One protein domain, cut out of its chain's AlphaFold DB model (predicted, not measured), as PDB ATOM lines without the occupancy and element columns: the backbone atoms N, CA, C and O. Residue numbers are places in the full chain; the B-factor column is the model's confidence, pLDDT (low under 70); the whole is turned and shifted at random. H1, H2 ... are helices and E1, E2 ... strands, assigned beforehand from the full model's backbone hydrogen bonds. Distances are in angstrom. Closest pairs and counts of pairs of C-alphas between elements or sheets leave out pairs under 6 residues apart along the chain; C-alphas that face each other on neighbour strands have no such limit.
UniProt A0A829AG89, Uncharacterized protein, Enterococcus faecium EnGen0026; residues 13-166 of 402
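Overview. This is residues 13 to 166 of the 402 residues of an uncharacterized protein of Enterococcus faecium EnGen0026 (UniProt A0A829AG89). Two three-stranded sheets stand partly face to face, and one long helix, H1, runs lengthwise along the domain and packs on both. Short H2 lies at one far end and short H3 at the other, where it meets the last turns of H1. The printed part has 154 residues, with helices and strands mixed in the order H1 E1 H2 E2 E3 E4 E5 E6 H3; the sheets, E2 - E5 - E6 and E1 - E4 - E3, are each antiparallel throughout. The whole is compact, with a radius of gyration of the C-alphas of 16.0 A, and elongated, spanning 50 by 31 by 24 A.

Arrangement. Begin with the strongly twisted sheet of E2, residues 82 to 87, E5, residues 132 to 143, and E6, residues 148 to 159. Look at N 85 and O 140, 2.9 A apart, and in the hairpin E5 and E6 at N 139 and O 152, 2.9 A. E5 bends by 60 degrees at residue 136, and E6 by 56 degrees at residue 153. The other sheet has E1, residues 47 to 52, E4, residues 117 to 123, and E3, residues 104 to 109. There N 50 and O 119 are 2.8 A apart, and in the hairpin E3 and E4 N 107 and O 120 are 2.8 A apart. The sheets form a sandwich, two sheets face to face, their facing parts 10.0 A centre to centre and their strands at 17 degrees. H1, residues 13 to 37, makes two layers with each sheet, a helix on one face. Its height over E2 - E5 - E6 is 4.2 A, only just above the sheet's level; C-alphas Val 28 and Phe 158 are the closest of H1 and E6, 5.4 A. Over the other sheet its height is 11.0 A, and it lies over E1, slantwise at 42 degrees on the local plane. H3, residues 161 to 164, touches residues 32 to 36 of H1, closest at C-alphas Ala 36 and Ser 164, 4.8 A. H2, residues 72 to 76, is on neither sheet. H1 and H2 have every O i to N i+4 pair within hydrogen-bond range; H3 is too short for one.

Along the chain. Find C-alpha 13 at (6.541, 59.838, -2.775); from there H1 runs 36.0 A to C-alpha 37. E5 measures 31.6 A and E6 32.5 A, ending at C-alpha 159, (0.768, 34.155, -17.942). H3 ends at C-alpha 164, (-3.375, 30.207, -18.975).

Size, cuts and confidence. The farthest C-alphas, Thr 43 and Ser 76, are 50.6 A apart. The printed part has no cut. The links E1 to H2 and E2 to E3 are long. Model confidence is under 70 at residues 111 to 115 and 146 to 147.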
ATOM      1  N   GLU A  13       5.666  60.754  -2.035       89.00
ATOM      2  CA  GLU A  13       6.541  59.838  -2.775       89.00
ATOM      3  C   GLU A  13       6.284  58.366  -2.421       89.00
ATOM      4  O   GLU A  13       6.179  57.527  -3.316       89.00
ATOM      5  N   GLU A  14       6.110  58.059  -1.131       91.50
ATOM      6  CA  GLU A  14       5.752  56.711  -0.669       91.50
ATOM      7  C   GLU A  14       4.370  56.295  -1.187       91.50
ATOM      8  O   GLU A  14       4.212  55.179  -1.674       91.50
ATOM      9  N   VAL A  15       3.383  57.203  -1.162       90.94
ATOM     10  CA  VAL A  15       2.040  56.941  -1.713       90.94
ATOM     11  C   VAL A  15       2.092  56.695  -3.217       90.94
ATOM     12  O   VAL A  15       1.473  55.753  -3.701       90.94
ATOM     13  N   VAL A  16       2.834  57.508  -3.974       90.75
ATOM     14  CA  VAL A  16       2.985  57.319  -5.425       90.75
ATOM     15  C   VAL A  16       3.665  55.990  -5.741       90.75
ATOM     16  O   VAL A  16       3.255  55.319  -6.685       90.75
ATOM     17  N   THR A  17       4.685  55.605  -4.973       92.31
ATOM     18  CA  THR A  17       5.375  54.319  -5.149       92.31
ATOM     19  C   THR A  17       4.418  53.156  -4.902       92.31
ATOM     20  O   THR A  17       4.259  52.309  -5.774       92.31
ATOM     21  N   GLU A  18       3.692  53.181  -3.783       92.81
ATOM     22  CA  GLU A  18       2.705  52.149  -3.455       92.81
ATOM     23  C   GLU A  18       1.577  52.073  -4.497       92.81
ATOM     24  O   GLU A  18       1.164  50.983  -4.885       92.81
ATOM     25  N   LEU A  19       1.100  53.220  -4.998       91.88
ATOM     26  CA  LEU A  19       0.114  53.269  -6.079       91.88
ATOM     27  C   LEU A  19       0.657  52.624  -7.358       91.88
ATOM     28  O   LEU A  19      -0.039  51.827  -7.979       91.88
ATOM     29  N   MET A  20       1.890  52.940  -7.762       92.81
ATOM     30  CA  MET A  20       2.507  52.331  -8.946       92.81
ATOM     31  C   MET A  20       2.598  50.809  -8.817       92.81
ATOM     32  O   MET A  20       2.289  50.099  -9.774       92.81
ATOM     33  N   ASP A  21       2.976  50.316  -7.641       93.19
ATOM     34  CA  ASP A  21       3.116  48.885  -7.382       93.19
ATOM     35  C   ASP A  21       1.745  48.191  -7.309       93.19
ATOM     36  O   ASP A  21       1.579  47.086  -7.827       93.19
ATOM     37  N   PHE A  22       0.731  48.845  -6.732       93.62
ATOM     38  CA  PHE A  22      -0.663  48.392  -6.789       93.62
ATOM     39  C   PHE A  22      -1.143  48.246  -8.233       93.62
ATOM     40  O   PHE A  22      -1.682  47.210  -8.621       93.62
ATOM     41  N   TYR A  23      -0.902  49.258  -9.057       91.94
ATOM     42  CA  TYR A  23      -1.359  49.261 -10.434       91.94
ATOM     43  C   TYR A  23      -0.597  48.290 -11.341       91.94
ATOM     44  O   TYR A  23      -1.178  47.737 -12.276       91.94
ATOM     45  N   GLU A  24       0.679  48.028 -11.061       93.38
ATOM     46  CA  GLU A  24       1.398  46.913 -11.674       93.38
ATOM     47  C   GLU A  24       0.681  45.587 -11.388       93.38
ATOM     48  O   GLU A  24       0.354  44.859 -12.330       93.38
ATOM     49  N   ARG A  25       0.357  45.302 -10.114       94.25
ATOM     50  CA  ARG A  25      -0.403  44.096  -9.731       94.25
ATOM     51  C   ARG A  25      -1.770  44.047 -10.407       94.25
ATOM     52  O   ARG A  25      -2.163  42.988 -10.896       94.25
ATOM     53  N   TYR A  26      -2.458  45.183 -10.496       92.88
ATOM     54  CA  TYR A  26      -3.737  45.302 -11.190       92.88
ATOM     55  C   TYR A  26      -3.628  44.888 -12.655       92.88
ATOM     56  O   TYR A  26      -4.376  44.024 -13.109       92.88
ATOM     57  N   PHE A  27      -2.674  45.441 -13.405       93.25
ATOM     58  CA  PHE A  27      -2.524  45.076 -14.812       93.25
ATOM     59  C   PHE A  27      -2.062  43.636 -14.995       93.25
ATOM     60  O   PHE A  27      -2.564  42.971 -15.897       93.25
ATOM     61  N   VAL A  28      -1.181  43.120 -14.133       95.75
ATOM     62  CA  VAL A  28      -0.837  41.688 -14.124       95.75
ATOM     63  C   VAL A  28      -2.097  40.834 -13.964       95.75
ATOM     64  O   VAL A  28      -2.307  39.912 -14.752       95.75
ATOM     65  N   TYR A  29      -2.963  41.167 -13.003       94.94
ATOM     66  CA  TYR A  29      -4.238  40.482 -12.803       94.94
ATOM     67  C   TYR A  29      -5.131  40.560 -14.051       94.94
ATOM     68  O   TYR A  29      -5.543  39.519 -14.562       94.94
ATOM     69  N   ARG A  30      -5.358  41.758 -14.608       93.38
ATOM     70  CA  ARG A  30      -6.211  41.937 -15.798       93.38
ATOM     71  C   ARG A  30      -5.672  41.194 -17.022       93.38
ATOM     72  O   ARG A  30      -6.450  40.590 -17.757       93.38
ATOM     73  N   PHE A  31      -4.357  41.191 -17.246       96.19
ATOM     74  CA  PHE A  31      -3.751  40.411 -18.329       96.19
ATOM     75  C   PHE A  31      -3.903  38.905 -18.110       96.19
ATOM     76  O   PHE A  31      -4.245  38.197 -19.055       96.19
ATOM     77  N   ASN A  32      -3.697  38.414 -16.884       96.81
ATOM     78  CA  ASN A  32      -3.899  37.002 -16.555       96.81
ATOM     79  C   ASN A  32      -5.352  36.572 -16.763       96.81
ATOM     80  O   ASN A  32      -5.595  35.538 -17.380       96.81
ATOM     81  N   GLU A  33      -6.306  37.378 -16.295       95.25
ATOM     82  CA  GLU A  33      -7.740  37.156 -16.474       95.25
ATOM     83  C   GLU A  33      -8.110  37.104 -17.962       95.25
ATOM     84  O   GLU A  33      -8.744  36.152 -18.416       95.25
ATOM     85  N   ALA A  34      -7.663  38.087 -18.749       95.31
ATOM     86  CA  ALA A  34      -7.944  38.120 -20.180       95.31
ATOM     87  C   ALA A  34      -7.310  36.935 -20.921       95.31
ATOM     88  O   ALA A  34      -7.938  36.368 -21.809       95.31
ATOM     89  N   MET A  35      -6.094  36.526 -20.545       96.38
ATOM     90  CA  MET A  35      -5.472  35.323 -21.095       96.38
ATOM     91  C   MET A  35      -6.231  34.052 -20.692       96.38
ATOM     92  O   MET A  35      -6.360  33.158 -21.515       96.38
ATOM     93  N   ALA A  36      -6.738  33.935 -19.467       95.00
ATOM     94  CA  ALA A  36      -7.481  32.750 -19.030       95.00
ATOM     95  C   ALA A  36      -8.857  32.632 -19.706       95.00
ATOM     96  O   ALA A  36      -9.273  31.540 -20.081       95.00
ATOM     97  N   ASN A  37      -9.539  33.762 -19.907       94.06
ATOM     98  CA  ASN A  37     -10.892  33.801 -20.464       94.06
ATOM     99  C   ASN A  37     -10.930  33.820 -22.002       94.06
ATOM    100  O   ASN A  37     -12.011  33.779 -22.590       94.06
ATOM    101  N   HIS A  38      -9.774  33.907 -22.667       95.00
ATOM    102  CA  HIS A  38      -9.697  33.925 -24.125       95.00
ATOM    103  C   HIS A  38      -9.606  32.514 -24.717       95.00
ATOM    104  O   HIS A  38      -8.806  31.678 -24.296       95.00
ATOM    105  N   ASP A  39     -10.392  32.269 -25.765       93.62
ATOM    106  CA  ASP A  39     -10.329  31.041 -26.552       93.62
ATOM    107  C   ASP A  39      -9.124  31.077 -27.507       93.62
ATOM    108  O   ASP A  39      -9.247  31.414 -28.681       93.62
ATOM    109  N   HIS A  40      -7.934  30.756 -26.985       94.50
ATOM    110  CA  HIS A  40      -6.696  30.866 -27.763       94.50
ATOM    111  C   HIS A  40      -6.662  29.964 -29.003       94.50
ATOM    112  O   HIS A  40      -6.828  28.748 -28.882       94.50
ATOM    113  N   SER A  41      -6.352  30.557 -30.156       93.06
ATOM    114  CA  SER A  41      -6.136  29.927 -31.465       93.06
ATOM    115  C   SER A  41      -4.657  29.756 -31.832       93.06
ATOM    116  O   SER A  41      -4.349  28.951 -32.706       93.06
ATOM    117  N   PHE A  42      -3.748  30.521 -31.205       94.19
ATOM    118  CA  PHE A  42      -2.303  30.552 -31.510       94.19
ATOM    119  C   PHE A  42      -1.959  30.964 -32.951       94.19
ATOM    120  O   PHE A  42      -0.829  30.794 -33.410       94.19
ATOM    121  N   THR A  43      -2.905  31.567 -33.667       93.50
ATOM    122  CA  THR A  43      -2.682  32.067 -35.026       93.50
ATOM    123  C   THR A  43      -2.162  33.503 -35.007       93.50
ATOM    124  O   THR A  43      -2.570  34.322 -34.182       93.50
ATOM    125  N   ARG A  44      -1.256  33.858 -35.928       95.12
ATOM    126  CA  ARG A  44      -0.850  35.266 -36.086       95.12
ATOM    127  C   ARG A  44      -2.071  36.114 -36.443       95.12
ATOM    128  O   ARG A  44      -2.808  35.780 -37.364       95.12
ATOM    129  N   GLY A  45      -2.245  37.227 -35.738       95.06
ATOM    130  CA  GLY A  45      -3.415  38.093 -35.856       95.06
ATOM    131  C   GLY A  45      -4.533  37.794 -34.855       95.06
ATOM    132  O   GLY A  45      -5.447  38.610 -34.751       95.06
ATOM    133  N   GLU A  46      -4.446  36.702 -34.084       96.19
ATOM    134  CA  GLU A  46      -5.236  36.529 -32.862       96.19
ATOM    135  C   GLU A  46      -5.136  37.787 -32.001       96.19
ATOM    136  O   GLU A  46      -4.049  38.346 -31.837       96.19
ATOM    137  N   PHE A  47      -6.249  38.252 -31.446       95.25
ATOM    138  CA  PHE A  47      -6.216  39.397 -30.556       95.25
ATOM    139  C   PHE A  47      -7.183  39.236 -29.398       95.25
ATOM    140  O   PHE A  47      -8.277  38.691 -29.534       95.25
ATOM    141  N   LEU A  48      -6.776  39.799 -28.271       95.06
ATOM    142  CA  LEU A  48      -7.603  39.959 -27.089       95.06
ATOM    143  C   LEU A  48      -7.653  41.442 -26.724       95.06
ATOM    144  O   LEU A  48      -6.668  42.178 -26.856       95.06
ATOM    145  N   GLU A  49      -8.838  41.882 -26.317       92.00
ATOM    146  CA  GLU A  49      -9.109  43.255 -25.919       92.00
ATOM    147  C   GLU A  49      -9.468  43.273 -24.436       92.00
ATOM    148  O   GLU A  49     -10.366  42.557 -23.998       92.00
ATOM    149  N   LEU A  50      -8.754  44.089 -23.670       91.31
ATOM    150  CA  LEU A  50      -9.034  44.337 -22.265       91.31
ATOM    151  C   LEU A  50      -9.630  45.730 -22.140       91.31
ATOM    152  O   LEU A  50      -9.147  46.664 -22.777       91.31
ATOM    153  N   THR A  51     -10.646  45.873 -21.297       88.19
ATOM    154  CA  THR A  51     -11.222  47.175 -20.949       88.19
ATOM    155  C   THR A  51     -11.025  47.420 -19.461       88.19
ATOM    156  O   THR A  51     -11.300  46.529 -18.655       88.19
ATOM    157  N   TYR A  52     -10.537  48.599 -19.090       86.12
ATOM    158  CA  TYR A  52     -10.375  48.989 -17.694       86.12
ATOM    159  C   TYR A  52     -10.819  50.434 -17.472       86.12
ATOM    160  O   TYR A  52     -10.695  51.281 -18.361       86.12
ATOM    161  N   ASP A  53     -11.325  50.697 -16.271       83.88
ATOM    162  CA  ASP A  53     -11.698  52.039 -15.850       83.88
ATOM    163  C   ASP A  53     -10.461  52.785 -15.368       83.88
ATOM    164  O   ASP A  53      -9.637  52.254 -14.620       83.88
ATOM    165  N   THR A  54     -10.306  54.024 -15.825       81.19
ATOM    166  CA  THR A  54      -9.179  54.856 -15.401       81.19
ATOM    167  C   THR A  54      -9.379  55.432 -14.022       81.19
ATOM    168  O   THR A  54      -8.394  55.620 -13.322       81.19
ATOM    169  N   ASP A  55     -10.628  55.710 -13.652       80.94
ATOM    170  CA  ASP A  55     -11.007  56.285 -12.369       80.94
ATOM    171  C   ASP A  55     -11.494  55.154 -11.465       80.94
ATOM    172  O   ASP A  55     -12.671  54.796 -11.475       80.94
ATOM    173  N   MET A  56     -10.567  54.563 -10.711       79.75
ATOM    174  CA  MET A  56     -10.875  53.518  -9.737       79.75
ATOM    175  C   MET A  56     -10.515  53.971  -8.328       79.75
ATOM    176  O   MET A  56      -9.489  54.630  -8.123       79.75
ATOM    177  N   ASP A  57     -11.339  53.587  -7.354       85.75
ATOM    178  CA  ASP A  57     -10.911  53.617  -5.962       85.75
ATOM    179  C   ASP A  57     -10.021  52.397  -5.715       85.75
ATOM    180  O   ASP A  57     -10.463  51.251  -5.768       85.75
ATOM    181  N   VAL A  58      -8.740  52.657  -5.471       85.25
ATOM    182  CA  VAL A  58      -7.715  51.632  -5.249       85.25
ATOM    183  C   VAL A  58      -7.986  50.755  -4.020       85.25
ATOM    184  O   VAL A  58      -7.396  49.684  -3.898       85.25
ATOM    185  N   HIS A  59      -8.872  51.174  -3.111       86.94
ATOM    186  CA  HIS A  59      -9.295  50.369  -1.962       86.94
ATOM    187  C   HIS A  59     -10.536  49.506  -2.231       86.94
ATOM    188  O   HIS A  59     -10.788  48.588  -1.453       86.94
ATOM    189  N   ASP A  60     -11.245  49.736  -3.341       86.44
ATOM    190  CA  ASP A  60     -12.471  49.018  -3.719       86.44
ATOM    191  C   ASP A  60     -12.252  48.057  -4.906       86.44
ATOM    192  O   ASP A  60     -13.194  47.715  -5.621       86.44
ATOM    193  N   VAL A  61     -11.014  47.598  -5.127       86.00
ATOM    194  CA  VAL A  61     -10.688  46.560  -6.124       86.00
ATOM    195  C   VAL A  61     -10.548  45.207  -5.412       86.00
ATOM    196  O   VAL A  61      -9.477  44.923  -4.876       86.00
ATOM    197  N   PRO A  62     -11.602  44.371  -5.348       83.19
ATOM    198  CA  PRO A  62     -11.593  43.150  -4.537       83.19
ATOM    199  C   PRO A  62     -10.684  42.043  -5.087       83.19
ATOM    200  O   PRO A  62     -10.378  41.093  -4.367       83.19
ATOM    201  N   GLU A  63     -10.275  42.123  -6.352       85.75
ATOM    202  CA  GLU A  63      -9.499  41.079  -7.022       85.75
ATOM    203  C   GLU A  63      -8.003  41.094  -6.676       85.75
ATOM    204  O   GLU A  63      -7.307  40.108  -6.930       85.75
ATOM    205  N   ILE A  64      -7.494  42.192  -6.107       90.19
ATOM    206  CA  ILE A  64      -6.087  42.346  -5.719       90.19
ATOM    207  C   ILE A  64      -5.952  42.994  -4.342       90.19
ATOM    208  O   ILE A  64      -6.812  43.751  -3.906       90.19
ATOM    209  N   ASP A  65      -4.832  42.728  -3.668       88.69
ATOM    210  CA  ASP A  65      -4.544  43.346  -2.375       88.69
ATOM    211  C   ASP A  65      -4.512  44.874  -2.493       88.69
ATOM    212  O   ASP A  65      -3.739  45.441  -3.284       88.69
ATOM    213  N   SER A  66      -5.334  45.525  -1.666       88.38
ATOM    214  CA  SER A  66      -5.393  46.978  -1.556       88.38
ATOM    215  C   SER A  66      -4.014  47.572  -1.239       88.38
ATOM    216  O   SER A  66      -3.164  46.897  -0.649       88.38
ATOM    217  N   PRO A  67      -3.780  48.852  -1.576       89.50
ATOM    218  CA  PRO A  67      -2.571  49.548  -1.167       89.50
ATOM    219  C   PRO A  67      -2.349  49.480   0.346       89.50
ATOM    220  O   PRO A  67      -3.294  49.511   1.134       89.50
ATOM    221  N   SER A  68      -1.083  49.451   0.748       90.56
ATOM    222  CA  SER A  68      -0.657  49.326   2.147       90.56
ATOM    223  C   SER A  68      -1.003  50.549   3.011       90.56
ATOM    224  O   SER A  68      -0.988  50.468   4.243       90.56
ATOM    225  N   PHE A  69      -1.291  51.700   2.396       89.31
ATOM    226  CA  PHE A  69      -1.787  52.884   3.097       89.31
ATOM    227  C   PHE A  69      -3.307  52.818   3.282       89.31
ATOM    228  O   PHE A  69      -4.019  52.227   2.484       89.31
ATOM    229  N   SER A  70      -3.840  53.453   4.324       86.50
ATOM    230  CA  SER A  70      -5.290  53.554   4.521       86.50
ATOM    231  C   SER A  70      -5.907  54.660   3.658       86.50
ATOM    232  O   SER A  70      -5.267  55.677   3.397       86.50
ATOM    233  N   SER A  71      -7.182  54.528   3.284       81.31
ATOM    234  CA  SER A  71      -7.887  55.473   2.392       81.31
ATOM    235  C   SER A  71      -7.859  56.942   2.846       81.31
ATOM    236  O   SER A  71      -7.830  57.861   2.028       81.31
ATOM    237  N   ASN A  72      -7.784  57.199   4.157       86.62
ATOM    238  CA  ASN A  72      -7.650  58.547   4.722       86.62
ATOM    239  C   ASN A  72      -6.281  59.214   4.457       86.62
ATOM    240  O   ASN A  72      -6.149  60.425   4.641       86.62
ATOM    241  N   VAL A  73      -5.261  58.461   4.035       88.94
ATOM    242  CA  VAL A  73      -3.943  59.008   3.688       88.94
ATOM    243  C   VAL A  73      -4.046  59.892   2.447       88.94
ATOM    244  O   VAL A  73      -3.510  61.001   2.461       88.94
ATOM    245  N   LEU A  74      -4.797  59.467   1.425       87.00
ATOM    246  CA  LEU A  74      -4.999  60.240   0.193       87.00
ATOM    247  C   LEU A  74      -5.619  61.611   0.491       87.00
ATOM    248  O   LEU A  74      -5.078  62.643   0.087       87.00
ATOM    249  N   SER A  75      -6.688  61.639   1.290       85.69
ATOM    250  CA  SER A  75      -7.354  62.889   1.670       85.69
ATOM    251  C   SER A  75      -6.475  63.779   2.553       85.69
ATOM    252  O   SER A  75      -6.467  64.997   2.370       85.69
ATOM    253  N   SER A  76      -5.662  63.200   3.447       86.81
ATOM    254  CA  SER A  76      -4.696  63.955   4.263       86.81
ATOM    255  C   SER A  76      -3.594  64.641   3.441       86.81
ATOM    256  O   SER A  76      -3.036  65.651   3.873       86.81
ATOM    257  N   LEU A  77      -3.312  64.118   2.244       86.31
ATOM    258  CA  LEU A  77      -2.390  64.690   1.260       86.31
ATOM    259  C   LEU A  77      -3.095  65.603   0.239       86.31
ATOM    260  O   LEU A  77      -2.454  66.087  -0.694       86.31
ATOM    261  N   GLY A  78      -4.398  65.857   0.408       85.56
ATOM    262  CA  GLY A  78      -5.195  66.698  -0.486       85.56
ATOM    263  C   GLY A  78      -5.552  66.044  -1.825       85.56
ATOM    264  O   GLY A  78      -5.897  66.754  -2.765       85.56
ATOM    265  N   ILE A  79      -5.455  64.718  -1.938       86.44
ATOM    266  CA  ILE A  79      -5.829  63.954  -3.135       86.44
ATOM    267  C   ILE A  79      -7.312  63.579  -3.025       86.44
ATOM    268  O   ILE A  79      -7.714  62.942  -2.052       86.44
ATOM    269  N   THR A  80      -8.123  63.964  -4.014       82.44
ATOM    270  CA  THR A  80      -9.571  63.666  -4.034       82.44
ATOM    271  C   THR A  80      -9.951  62.521  -4.968       82.44
ATOM    272  O   THR A  80     -11.043  61.979  -4.844       82.44
ATOM    273  N   SER A  81      -9.071  62.146  -5.895       81.31
ATOM    274  CA  SER A  81      -9.209  60.985  -6.778       81.31
ATOM    275  C   SER A  81      -7.855  60.593  -7.371       81.31
ATOM    276  O   SER A  81      -6.947  61.428  -7.493       81.31
ATOM    277  N   THR A  82      -7.739  59.324  -7.754       85.62
ATOM    278  CA  THR A  82      -6.597  58.779  -8.488       85.62
ATOM    279  C   THR A  82      -7.071  58.223  -9.820       85.62
ATOM    280  O   THR A  82      -8.061  57.495  -9.841       85.62
ATOM    281  N   SER A  83      -6.350  58.519 -10.899       85.94
ATOM    282  CA  SER A  83      -6.619  57.930 -12.212       85.94
ATOM    283  C   SER A  83      -5.389  57.234 -12.771       85.94
ATOM    284  O   SER A  83      -4.260  57.667 -12.517       85.94
ATOM    285  N   ILE A  84      -5.588  56.198 -13.584       88.62
ATOM    286  CA  ILE A  84      -4.497  55.449 -14.204       88.62
ATOM    287  C   ILE A  84      -4.582  55.360 -15.727       88.62
ATOM    288  O   ILE A  84      -5.644  55.170 -16.311       88.62
ATOM    289  N   ALA A  85      -3.418  55.407 -16.374       87.81
ATOM    290  CA  ALA A  85      -3.233  54.980 -17.748       87.81
ATOM    291  C   ALA A  85      -2.017  54.038 -17.888       87.81
ATOM    292  O   ALA A  85      -0.976  54.273 -17.273       87.81
ATOM    293  N   ILE A  86      -2.118  53.009 -18.741       90.62
ATOM    294  CA  ILE A  86      -0.975  52.192 -19.183       90.62
ATOM    295  C   ILE A  86      -0.779  52.289 -20.695       90.62
ATOM    296  O   ILE A  86      -1.737  52.233 -21.467       90.62
ATOM    297  N   GLY A  87       0.467  52.464 -21.126       90.88
ATOM    298  CA  GLY A  87       0.782  52.686 -22.531       90.88
ATOM    299  C   GLY A  87       2.216  52.338 -22.884       90.88
ATOM    300  O   GLY A  87       2.964  51.775 -22.083       90.88
ATOM    301  N   SER A  88       2.609  52.709 -24.099       90.62
ATOM    302  CA  SER A  88       3.979  52.523 -24.575       90.62
ATOM    303  C   SER A  88       5.001  53.252 -23.700       90.62
ATOM    304  O   SER A  88       4.692  54.300 -23.124       90.62
ATOM    305  N   THR A  89       6.230  52.737 -23.663       88.94
ATOM    306  CA  THR A  89       7.413  53.408 -23.096       88.94
ATOM    307  C   THR A  89       7.894  54.591 -23.943       88.94
ATOM    308  O   THR A  89       8.732  55.364 -23.485       88.94
ATOM    309  N   SER A  90       7.362  54.764 -25.160       87.19
ATOM    310  CA  SER A  90       7.654  55.916 -26.016       87.19
ATOM    311  C   SER A  90       6.817  57.154 -25.660       87.19
ATOM    312  O   SER A  90       5.818  57.080 -24.933       87.19
ATOM    313  N   ASP A  91       7.187  58.307 -26.222       81.25
ATOM    314  CA  ASP A  91       6.401  59.536 -26.086       81.25
ATOM    315  C   ASP A  91       4.988  59.391 -26.671       81.25
ATOM    316  O   ASP A  91       4.031  59.903 -26.089       81.25
ATOM    317  N   ASP A  92       4.827  58.615 -27.749       84.69
ATOM    318  CA  ASP A  92       3.514  58.205 -28.242       84.69
ATOM    319  C   ASP A  92       2.949  57.095 -27.348       84.69
ATOM    320  O   ASP A  92       3.381  55.941 -27.375       84.69
ATOM    321  N   PHE A  93       1.943  57.454 -26.549       82.62
ATOM    322  CA  PHE A  93       1.255  56.548 -25.629       82.62
ATOM    323  C   PHE A  93       0.646  55.319 -26.305       82.62
ATOM    324  O   PHE A  93       0.578  54.252 -25.693       82.62
ATOM    325  N   SER A  94       0.265  55.459 -27.572       85.19
ATOM    326  CA  SER A  94      -0.389  54.425 -28.369       85.19
ATOM    327  C   SER A  94       0.571  53.606 -29.238       85.19
ATOM    328  O   SER A  94       0.114  52.719 -29.967       85.19
ATOM    329  N   ALA A  95       1.880  53.874 -29.164       88.94
ATOM    330  CA  ALA A  95       2.876  53.133 -29.926       88.94
ATOM    331  C   ALA A  95       2.900  51.646 -29.543       88.94
ATOM    332  O   ALA A  95       2.587  51.249 -28.418       88.94
ATOM    333  N   PHE A  96       3.289  50.812 -30.505       94.62
ATOM    334  CA  PHE A  96       3.371  49.374 -30.304       94.62
ATOM    335  C   PHE A  96       4.520  48.997 -29.370       94.62
ATOM    336  O   PHE A  96       5.613  49.556 -29.465       94.62
ATOM    337  N   VAL A  97       4.270  48.017 -28.506       96.12
ATOM    338  CA  VAL A  97       5.290  47.385 -27.665       96.12
ATOM    339  C   VAL A  97       5.104  45.879 -27.747       96.12
ATOM    340  O   VAL A  97       3.981  45.399 -27.629       96.12
ATOM    341  N   ASP A  98       6.184  45.137 -27.945       97.19
ATOM    342  CA  ASP A  98       6.127  43.681 -28.060       97.19
ATOM    343  C   ASP A  98       6.544  43.026 -26.736       97.19
ATOM    344  O   ASP A  98       7.369  43.563 -25.990       97.19
ATOM    345  N   THR A  99       5.970  41.863 -26.424       97.62
ATOM    346  CA  THR A  99       6.460  41.036 -25.317       97.62
ATOM    347  C   THR A  99       7.880  40.554 -25.608       97.62
ATOM    348  O   THR A  99       8.300  40.449 -26.760       97.62
ATOM    349  N   LYS A 100       8.639  40.216 -24.563       96.50
ATOM    350  CA  LYS A 100      10.023  39.731 -24.695       96.50
ATOM    351  C   LYS A 100      10.144  38.416 -25.475       96.50
ATOM    352  O   LYS A 100      11.184  38.194 -26.079       96.50
ATOM    353  N   SER A 101       9.100  37.584 -25.478       95.75
ATOM    354  CA  SER A 101       8.998  36.384 -26.329       95.75
ATOM    355  C   SER A 101       8.697  36.713 -27.800       95.75
ATOM    356  O   SER A 101       8.628  35.835 -28.647       95.75
ATOM    357  N   GLY A 102       8.379  37.970 -28.120       96.44
ATOM    358  CA  GLY A 102       7.903  38.358 -29.445       96.44
ATOM    359  C   GLY A 102       6.539  37.772 -29.826       96.44
ATOM    360  O   GLY A 102       6.136  37.906 -30.978       96.44
ATOM    361  N   ASN A 103       5.808  37.136 -28.904       96.50
ATOM    362  CA  ASN A 103       4.513  36.533 -29.216       96.50
ATOM    363  C   ASN A 103       3.399  37.560 -29.358       96.50
ATOM    364  O   ASN A 103       2.565  37.416 -30.250       96.50
ATOM    365  N   TRP A 104       3.370  38.585 -28.505       97.88
ATOM    366  CA  TRP A 104       2.255  39.524 -28.421       97.88
ATOM    367  C   TRP A 104       2.712  40.960 -28.619       97.88
ATOM    368  O   TRP A 104       3.725  41.386 -28.078       97.88
ATOM    369  N   ARG A 105       1.900  41.722 -29.346       97.69
ATOM    370  CA  ARG A 105       2.034  43.158 -29.556       97.69
ATOM    371  C   ARG A 105       0.940  43.899 -28.813       97.69
ATOM    372  O   ARG A 105      -0.239  43.753 -29.132       97.69
ATOM    373  N   PHE A 106       1.341  44.714 -27.853       96.56
ATOM    374  CA  PHE A 106       0.490  45.624 -27.109       96.56
ATOM    375  C   PHE A 106       0.196  46.896 -27.901       96.56
ATOM    376  O   PHE A 106       1.073  47.466 -28.557       96.56
ATOM    377  N   ARG A 107      -1.042  47.376 -27.772       93.62
ATOM    378  CA  ARG A 107      -1.462  48.717 -28.169       93.62
ATOM    379  C   ARG A 107      -2.482  49.269 -27.177       93.62
ATOM    380  O   ARG A 107      -3.527  48.654 -26.962       93.62
ATOM    381  N   ALA A 108      -2.214  50.458 -26.647       89.88
ATOM    382  CA  ALA A 108      -3.221  51.244 -25.945       89.88
ATOM    383  C   ALA A 108      -4.162  51.902 -26.966       89.88
ATOM    384  O   ALA A 108      -3.721  52.570 -27.905       89.88
ATOM    385  N   LEU A 109      -5.460  51.696 -26.788       85.31
ATOM    386  CA  LEU A 109      -6.536  52.249 -27.597       85.31
ATOM    387  C   LEU A 109      -7.305  53.248 -26.726       85.31
ATOM    388  O   LEU A 109      -8.251  52.892 -26.026       85.31
ATOM    389  N   MET A 110      -6.867  54.506 -26.746       71.94
ATOM    390  CA  MET A 110      -7.611  55.616 -26.151       71.94
ATOM    391  C   MET A 110      -8.593  56.151 -27.198       71.94
ATOM    392  O   MET A 110      -8.171  56.504 -28.299       71.94
ATOM    393  N   VAL A 111      -9.886  56.196 -26.867       59.53
ATOM    394  CA  VAL A 111     -10.915  56.754 -27.761       59.53
ATOM    395  C   VAL A 111     -11.183  58.216 -27.406       59.53
ATOM    396  O   VAL A 111     -11.000  59.069 -28.266       59.53
ATOM    397  N   ASN A 112     -11.493  58.522 -26.140       64.44
ATOM    398  CA  ASN A 112     -11.542  59.877 -25.578       64.44
ATOM    399  C   ASN A 112     -11.193  59.856 -24.081       64.44
ATOM    400  O   ASN A 112     -11.263  58.814 -23.431       64.44
ATOM    401  N   TRP A 113     -10.855  61.018 -23.516       57.31
ATOM    402  CA  TRP A 113     -10.768  61.188 -22.061       57.31
ATOM    403  C   TRP A 113     -12.153  60.986 -21.426       57.31
ATOM    404  O   TRP A 113     -13.088  61.704 -21.773       57.31
ATOM    405  N   GLY A 114     -12.265  60.023 -20.505       58.56
ATOM    406  CA  GLY A 114     -13.515  59.655 -19.825       58.56
ATOM    407  C   GLY A 114     -14.223  58.412 -20.384       58.56
ATOM    408  O   GLY A 114     -15.139  57.916 -19.739       58.56
ATOM    409  N   ASP A 115     -13.789  57.881 -21.535       67.38
ATOM    410  CA  ASP A 115     -14.209  56.552 -22.000       67.38
ATOM    411  C   ASP A 115     -13.339  55.462 -21.336       67.38
ATOM    412  O   ASP A 115     -12.153  55.711 -21.078       67.38
ATOM    413  N   PRO A 116     -13.865  54.242 -21.107       73.69
ATOM    414  CA  PRO A 116     -13.066  53.126 -20.614       73.69
ATOM    415  C   PRO A 116     -11.854  52.889 -21.515       73.69
ATOM    416  O   PRO A 116     -11.979  52.794 -22.744       73.69
ATOM    417  N   TYR A 117     -10.671  52.780 -20.916       84.31
ATOM    418  CA  TYR A 117      -9.461  52.547 -21.686       84.31
ATOM    419  C   TYR A 117      -9.437  51.116 -22.190       84.31
ATOM    420  O   TYR A 117      -9.741  50.164 -21.467       84.31
ATOM    421  N   LYS A 118      -9.018  50.972 -23.446       89.00
ATOM    422  CA  LYS A 118      -8.894  49.678 -24.095       89.00
ATOM    423  C   LYS A 118      -7.438  49.350 -24.344       89.00
ATOM    424  O   LYS A 118      -6.659  50.179 -24.809       89.00
ATOM    425  N   ILE A 119      -7.077  48.110 -24.073       91.88
ATOM    426  CA  ILE A 119      -5.787  47.537 -24.426       91.88
ATOM    427  C   ILE A 119      -6.054  46.441 -25.435       91.88
ATOM    428  O   ILE A 119      -6.939  45.617 -25.231       91.88
ATOM    429  N   ARG A 120      -5.257  46.393 -26.496       94.56
ATOM    430  CA  ARG A 120      -5.242  45.260 -27.413       94.56
ATOM    431  C   ARG A 120      -3.892  44.569 -27.356       94.56
ATOM    432  O   ARG A 120      -2.875  45.213 -27.607       94.56
ATOM    433  N   LEU A 121      -3.892  43.265 -27.088       97.31
ATOM    434  CA  LEU A 121      -2.759  42.399 -27.403       97.31
ATOM    435  C   LEU A 121      -3.072  41.671 -28.709       97.31
ATOM    436  O   LEU A 121      -4.124  41.053 -28.831       97.31
ATOM    437  N   THR A 122      -2.184  41.768 -29.694       97.81
ATOM    438  CA  THR A 122      -2.285  41.043 -30.970       97.81
ATOM    439  C   THR A 122      -1.132  40.061 -31.076       97.81
ATOM    440  O   THR A 122       0.021  40.467 -30.940       97.81
ATOM    441  N   ARG A 123      -1.406  38.787 -31.334       97.56
ATOM    442  CA  ARG A 123      -0.371  37.787 -31.556       97.56
ATOM    443  C   ARG A 123       0.362  38.077 -32.861       97.56
ATOM    444  O   ARG A 123      -0.247  38.147 -33.928       97.56
ATOM    445  N   ILE A 124       1.676  38.214 -32.777       97.31
ATOM    446  CA  ILE A 124       2.573  38.465 -33.911       97.31
ATOM    447  C   ILE A 124       3.627  37.361 -34.080       97.31
ATOM    448  O   ILE A 124       4.206  37.252 -35.162       97.31
ATOM    449  N   GLY A 125       3.831  36.535 -33.051       93.19
ATOM    450  CA  GLY A 125       4.803  35.444 -33.021       93.19
ATOM    451  C   GLY A 125       4.186  34.084 -32.693       93.19
ATOM    452  O   GLY A 125       3.030  33.973 -32.276       93.19
ATOM    453  N   ASP A 126       4.991  33.057 -32.930       87.94
ATOM    454  CA  ASP A 126       4.686  31.630 -32.828       87.94
ATOM    455  C   ASP A 126       5.664  30.894 -31.887       87.94
ATOM    456  O   ASP A 126       5.805  29.674 -31.938       87.94
ATOM    457  N   GLU A 127       6.341  31.630 -30.999       88.56
ATOM    458  CA  GLU A 127       7.248  31.044 -30.016       88.56
ATOM    459  C   GLU A 127       6.465  30.246 -28.961       88.56
ATOM    460  O   GLU A 127       5.516  30.737 -28.337       88.56
ATOM    461  N   ARG A 128       6.898  29.003 -28.715       87.81
ATOM    462  CA  ARG A 128       6.331  28.126 -27.681       87.81
ATOM    463  C   ARG A 128       6.738  28.594 -26.284       87.81
ATOM    464  O   ARG A 128       7.668  28.064 -25.681       87.81
ATOM    465  N   ASN A 129       6.012  29.572 -25.755       93.50
ATOM    466  CA  ASN A 129       6.195  30.054 -24.392       93.50
ATOM    467  C   ASN A 129       5.237  29.341 -23.422       93.50
ATOM    468  O   ASN A 129       4.039  29.622 -23.408       93.50
ATOM    469  N   LEU A 130       5.766  28.450 -22.581       94.12
ATOM    470  CA  LEU A 130       5.003  27.708 -21.562       94.12
ATOM    471  C   LEU A 130       4.967  28.403 -20.191       94.12
ATOM    472  O   LEU A 130       4.334  27.907 -19.262       94.12
ATOM    473  N   GLY A 131       5.681  29.521 -20.045       94.88
ATOM    474  CA  GLY A 131       5.837  30.239 -18.787       94.88
ATOM    475  C   GLY A 131       5.028  31.530 -18.746       94.88
ATOM    476  O   GLY A 131       3.816  31.549 -18.955       94.88
ATOM    477  N   ASN A 132       5.710  32.623 -18.427       97.25
ATOM    478  CA  ASN A 132       5.121  33.953 -18.405       97.25
ATOM    479  C   ASN A 132       5.527  34.736 -19.657       97.25
ATOM    480  O   ASN A 132       6.615  34.562 -20.203       97.25
ATOM    481  N   GLU A 133       4.649  35.626 -20.086       97.50
ATOM    482  CA  GLU A 133       4.973  36.753 -20.942       97.50
ATOM    483  C   GLU A 133       5.478  37.917 -20.088       97.50
ATOM    484  O   GLU A 133       5.063  38.110 -18.942       97.50
ATOM    485  N   SER A 134       6.368  38.714 -20.668       97.62
ATOM    486  CA  SER A 134       6.922  39.904 -20.029       97.62
ATOM    487  C   SER A 134       6.906  41.059 -21.013       97.62
ATOM    488  O   SER A 134       7.367  40.901 -22.145       97.62
ATOM    489  N   ILE A 135       6.438  42.228 -20.589       97.25
ATOM    490  CA  ILE A 135       6.405  43.437 -21.416       97.25
ATOM    491  C   ILE A 135       6.719  44.668 -20.571       97.25
ATOM    492  O   ILE A 135       6.216  44.808 -19.460       97.25
ATOM    493  N   GLU A 136       7.582  45.548 -21.071       97.00
ATOM    494  CA  GLU A 136       7.867  46.815 -20.397       97.00
ATOM    495  C   GLU A 136       6.877  47.877 -20.874       97.00
ATOM    496  O   GLU A 136       6.814  48.182 -22.061       97.00
ATOM    497  N   LEU A 137       6.096  48.435 -19.955       95.19
ATOM    498  CA  LEU A 137       5.062  49.424 -20.246       95.19
ATOM    499  C   LEU A 137       5.234  50.646 -19.351       95.19
ATOM    500  O   LEU A 137       5.746  50.562 -18.234       95.19
ATOM    501  N   ARG A 138       4.780  51.803 -19.828       93.31
ATOM    502  CA  ARG A 138       4.679  53.004 -19.002       93.31
ATOM    503  C   ARG A 138       3.373  52.953 -18.225       93.31
ATOM    504  O   ARG A 138       2.301  53.007 -18.825       93.31
ATOM    505  N   VAL A 139       3.482  52.941 -16.903       91.62
ATOM    506  CA  VAL A 139       2.369  53.163 -15.981       91.62
ATOM    507  C   VAL A 139       2.347  54.638 -15.599       91.62
ATOM    508  O   VAL A 139       3.373  55.214 -15.224       91.62
ATOM    509  N   GLN A 140       1.187  55.269 -15.741       89.56
ATOM    510  CA  GLN A 140       0.977  56.672 -15.421       89.56
ATOM    511  C   GLN A 140      -0.163  56.827 -14.422       89.56
ATOM    512  O   GLN A 140      -1.285  56.415 -14.694       89.56
ATOM    513  N   VAL A 141       0.135  57.478 -13.300       89.31
ATOM    514  CA  VAL A 141      -0.827  57.791 -12.243       89.31
ATOM    515  C   VAL A 141      -1.066  59.295 -12.220       89.31
ATOM    516  O   VAL A 141      -0.117  60.086 -12.197       89.31
ATOM    517  N   TYR A 142      -2.335  59.681 -12.220       87.50
ATOM    518  CA  TYR A 142      -2.802  61.053 -12.096       87.50
ATOM    519  C   TYR A 142      -3.459  61.251 -10.732       87.50
ATOM    520  O   TYR A 142      -4.305  60.458 -10.327       87.50
ATOM    521  N   LEU A 143      -3.080  62.321 -10.035       87.56
ATOM    522  CA  LEU A 143      -3.640  62.694  -8.737       87.56
ATOM    523  C   LEU A 143      -4.339  64.053  -8.872       87.56
ATOM    524  O   LEU A 143      -3.685  65.052  -9.184       87.56
ATOM    525  N   SER A 144      -5.653  64.102  -8.632       81.25
ATOM    526  CA  SER A 144      -6.495  65.290  -8.891       81.25
ATOM    527  C   SER A 144      -6.251  66.488  -7.968       81.25
ATOM    528  O   SER A 144      -6.692  67.589  -8.274       81.25
ATOM    529  N   GLY A 145      -5.537  66.294  -6.856       73.31
ATOM    530  CA  GLY A 145      -5.184  67.356  -5.910       73.31
ATOM    531  C   GLY A 145      -4.107  68.305  -6.454       73.31
ATOM    532  O   GLY A 145      -4.420  69.236  -7.190       73.31
ATOM    533  N   PRO A 146      -2.815  68.111  -6.138       64.31
ATOM    534  CA  PRO A 146      -1.730  68.987  -6.606       64.31
ATOM    535  C   PRO A 146      -1.490  68.970  -8.136       64.31
ATOM    536  O   PRO A 146      -0.455  69.458  -8.583       64.31
ATOM    537  N   ASN A 147      -2.411  68.418  -8.944       63.31
ATOM    538  CA  ASN A 147      -2.282  68.177 -10.386       63.31
ATOM    539  C   ASN A 147      -0.938  67.528 -10.746       63.31
ATOM    540  O   ASN A 147      -0.210  67.988 -11.630       63.31
ATOM    541  N   ALA A 148      -0.600  66.453 -10.033       76.88
ATOM    542  CA  ALA A 148       0.643  65.727 -10.232       76.88
ATOM    543  C   ALA A 148       0.406  64.492 -11.113       76.88
ATOM    544  O   ALA A 148      -0.464  63.665 -10.841       76.88
ATOM    545  N   SER A 149       1.192  64.382 -12.184       85.50
ATOM    546  CA  SER A 149       1.250  63.204 -13.048       85.50
ATOM    547  C   SER A 149       2.579  62.501 -12.812       85.50
ATOM    548  O   SER A 149       3.633  63.047 -13.139       85.50
ATOM    549  N   HIS A 150       2.523  61.265 -12.337       90.44
ATOM    550  CA  HIS A 150       3.694  60.427 -12.115       90.44
ATOM    551  C   HIS A 150       3.744  59.334 -13.177       90.44
ATOM    552  O   HIS A 150       2.719  58.749 -13.516       90.44
ATOM    553  N   ARG A 151       4.930  59.075 -13.733       90.56
ATOM    554  CA  ARG A 151       5.140  58.088 -14.800       90.56
ATOM    555  C   ARG A 151       6.326  57.219 -14.441       90.56
ATOM    556  O   ARG A 151       7.380  57.759 -14.114       90.56
ATOM    557  N   GLN A 152       6.166  55.908 -14.539       92.81
ATOM    558  CA  GLN A 152       7.269  54.970 -14.373       92.81
ATOM    559  C   GLN A 152       7.171  53.852 -15.409       92.81
ATOM    560  O   GLN A 152       6.081  53.475 -15.838       92.81
ATOM    561  N   HIS A 153       8.322  53.340 -15.838       94.44
ATOM    562  CA  HIS A 153       8.366  52.128 -16.646       94.44
ATOM    563  C   HIS A 153       8.285  50.924 -15.709       94.44
ATOM    564  O   HIS A 153       8.925  50.898 -14.653       94.44
ATOM    565  N   ARG A 154       7.447  49.958 -16.070       95.19
ATOM    566  CA  ARG A 154       7.176  48.749 -15.299       95.19
ATOM    567  C   ARG A 154       7.255  47.536 -16.198       95.19
ATOM    568  O   ARG A 154       6.744  47.548 -17.315       95.19
ATOM    569  N   LEU A 155       7.896  46.489 -15.694       95.81
ATOM    570  CA  LEU A 155       7.933  45.197 -16.356       95.81
ATOM    571  C   LEU A 155       6.719  44.386 -15.912       95.81
ATOM    572  O   LEU A 155       6.729  43.777 -14.849       95.81
ATOM    573  N   ILE A 156       5.690  44.351 -16.747       96.88
ATOM    574  CA  ILE A 156       4.478  43.588 -16.476       96.88
ATOM    575  C   ILE A 156       4.725  42.125 -16.849       96.88
ATOM    576  O   ILE A 156       5.025  41.820 -18.006       96.88
ATOM    577  N   ASN A 157       4.603  41.228 -15.869       97.81
ATOM    578  CA  ASN A 157       4.772  39.784 -16.041       97.81
ATOM    579  C   ASN A 157       3.430  39.073 -15.860       97.81
ATOM    580  O   ASN A 157       2.870  39.088 -14.768       97.81
ATOM    581  N   PHE A 158       2.933  38.425 -16.907       97.25
ATOM    582  CA  PHE A 158       1.630  37.755 -16.919       97.25
ATOM    583  C   PHE A 158       1.750  36.369 -17.557       97.25
ATOM    584  O   PHE A 158       2.771  36.034 -18.148       97.25
ATOM    585  N   HIS A 159       0.755  35.508 -17.400       97.81
ATOM    586  CA  HIS A 159       0.768  34.155 -17.942       97.81
ATOM    587  C   HIS A 159       0.791  34.174 -19.473       97.81
ATOM    588  O   HIS A 159       0.096  34.968 -20.108       97.81
ATOM    589  N   SER A 160       1.572  33.275 -20.077       96.88
ATOM    590  CA  SER A 160       1.439  33.018 -21.507       96.88
ATOM    591  C   SER A 160       0.090  32.375 -21.821       96.88
ATOM    592  O   SER A 160      -0.551  31.782 -20.953       96.88
ATOM    593  N   ALA A 161      -0.318  32.429 -23.090       95.38
ATOM    594  CA  ALA A 161      -1.518  31.739 -23.561       95.38
ATOM    595  C   ALA A 161      -1.513  30.248 -23.184       95.38
ATOM    596  O   ALA A 161      -2.495  29.739 -22.653       95.38
ATOM    597  N   ALA A 162      -0.384  29.559 -23.392       95.31
ATOM    598  CA  ALA A 162      -0.254  28.141 -23.064       95.31
ATOM    599  C   ALA A 162      -0.366  27.892 -21.554       95.31
ATOM    600  O   ALA A 162      -1.046  26.957 -21.141       95.31
ATOM    601  N   LYS A 163       0.242  28.748 -20.723       95.94
ATOM    602  CA  LYS A 163       0.134  28.643 -19.265       95.94
ATOM    603  C   LYS A 163      -1.295  28.894 -18.773       95.94
ATOM    604  O   LYS A 163      -1.768  28.178 -17.896       95.94
ATOM    605  N   SER A 164      -1.995  29.870 -19.349       95.31
ATOM    606  CA  SER A 164      -3.375  30.207 -18.975       95.31
ATOM    607  C   SER A 164      -4.396  29.132 -19.339       95.31
ATOM    608  O   SER A 164      -5.424  29.035 -18.680       95.31
ATOM    609  N   MET A 165      -4.109  28.292 -20.336       93.94
ATOM    610  CA  MET A 165      -4.953  27.142 -20.681       93.94
ATOM    611  C   MET A 165      -4.839  25.968 -19.688       93.94
ATOM    612  O   MET A 165      -5.598  25.006 -19.803       93.94
ATOM    613  N   GLY A 166      -3.901  26.022 -18.736       92.62
ATOM    614  CA  GLY A 166      -3.691  24.974 -17.735       92.62
ATOM    615  C   GLY A 166      -3.043  23.697 -18.283       92.62
ATOM    616  O   GLY A 166      -2.729  23.586 -19.471       92.62
TER     617      GLY A 166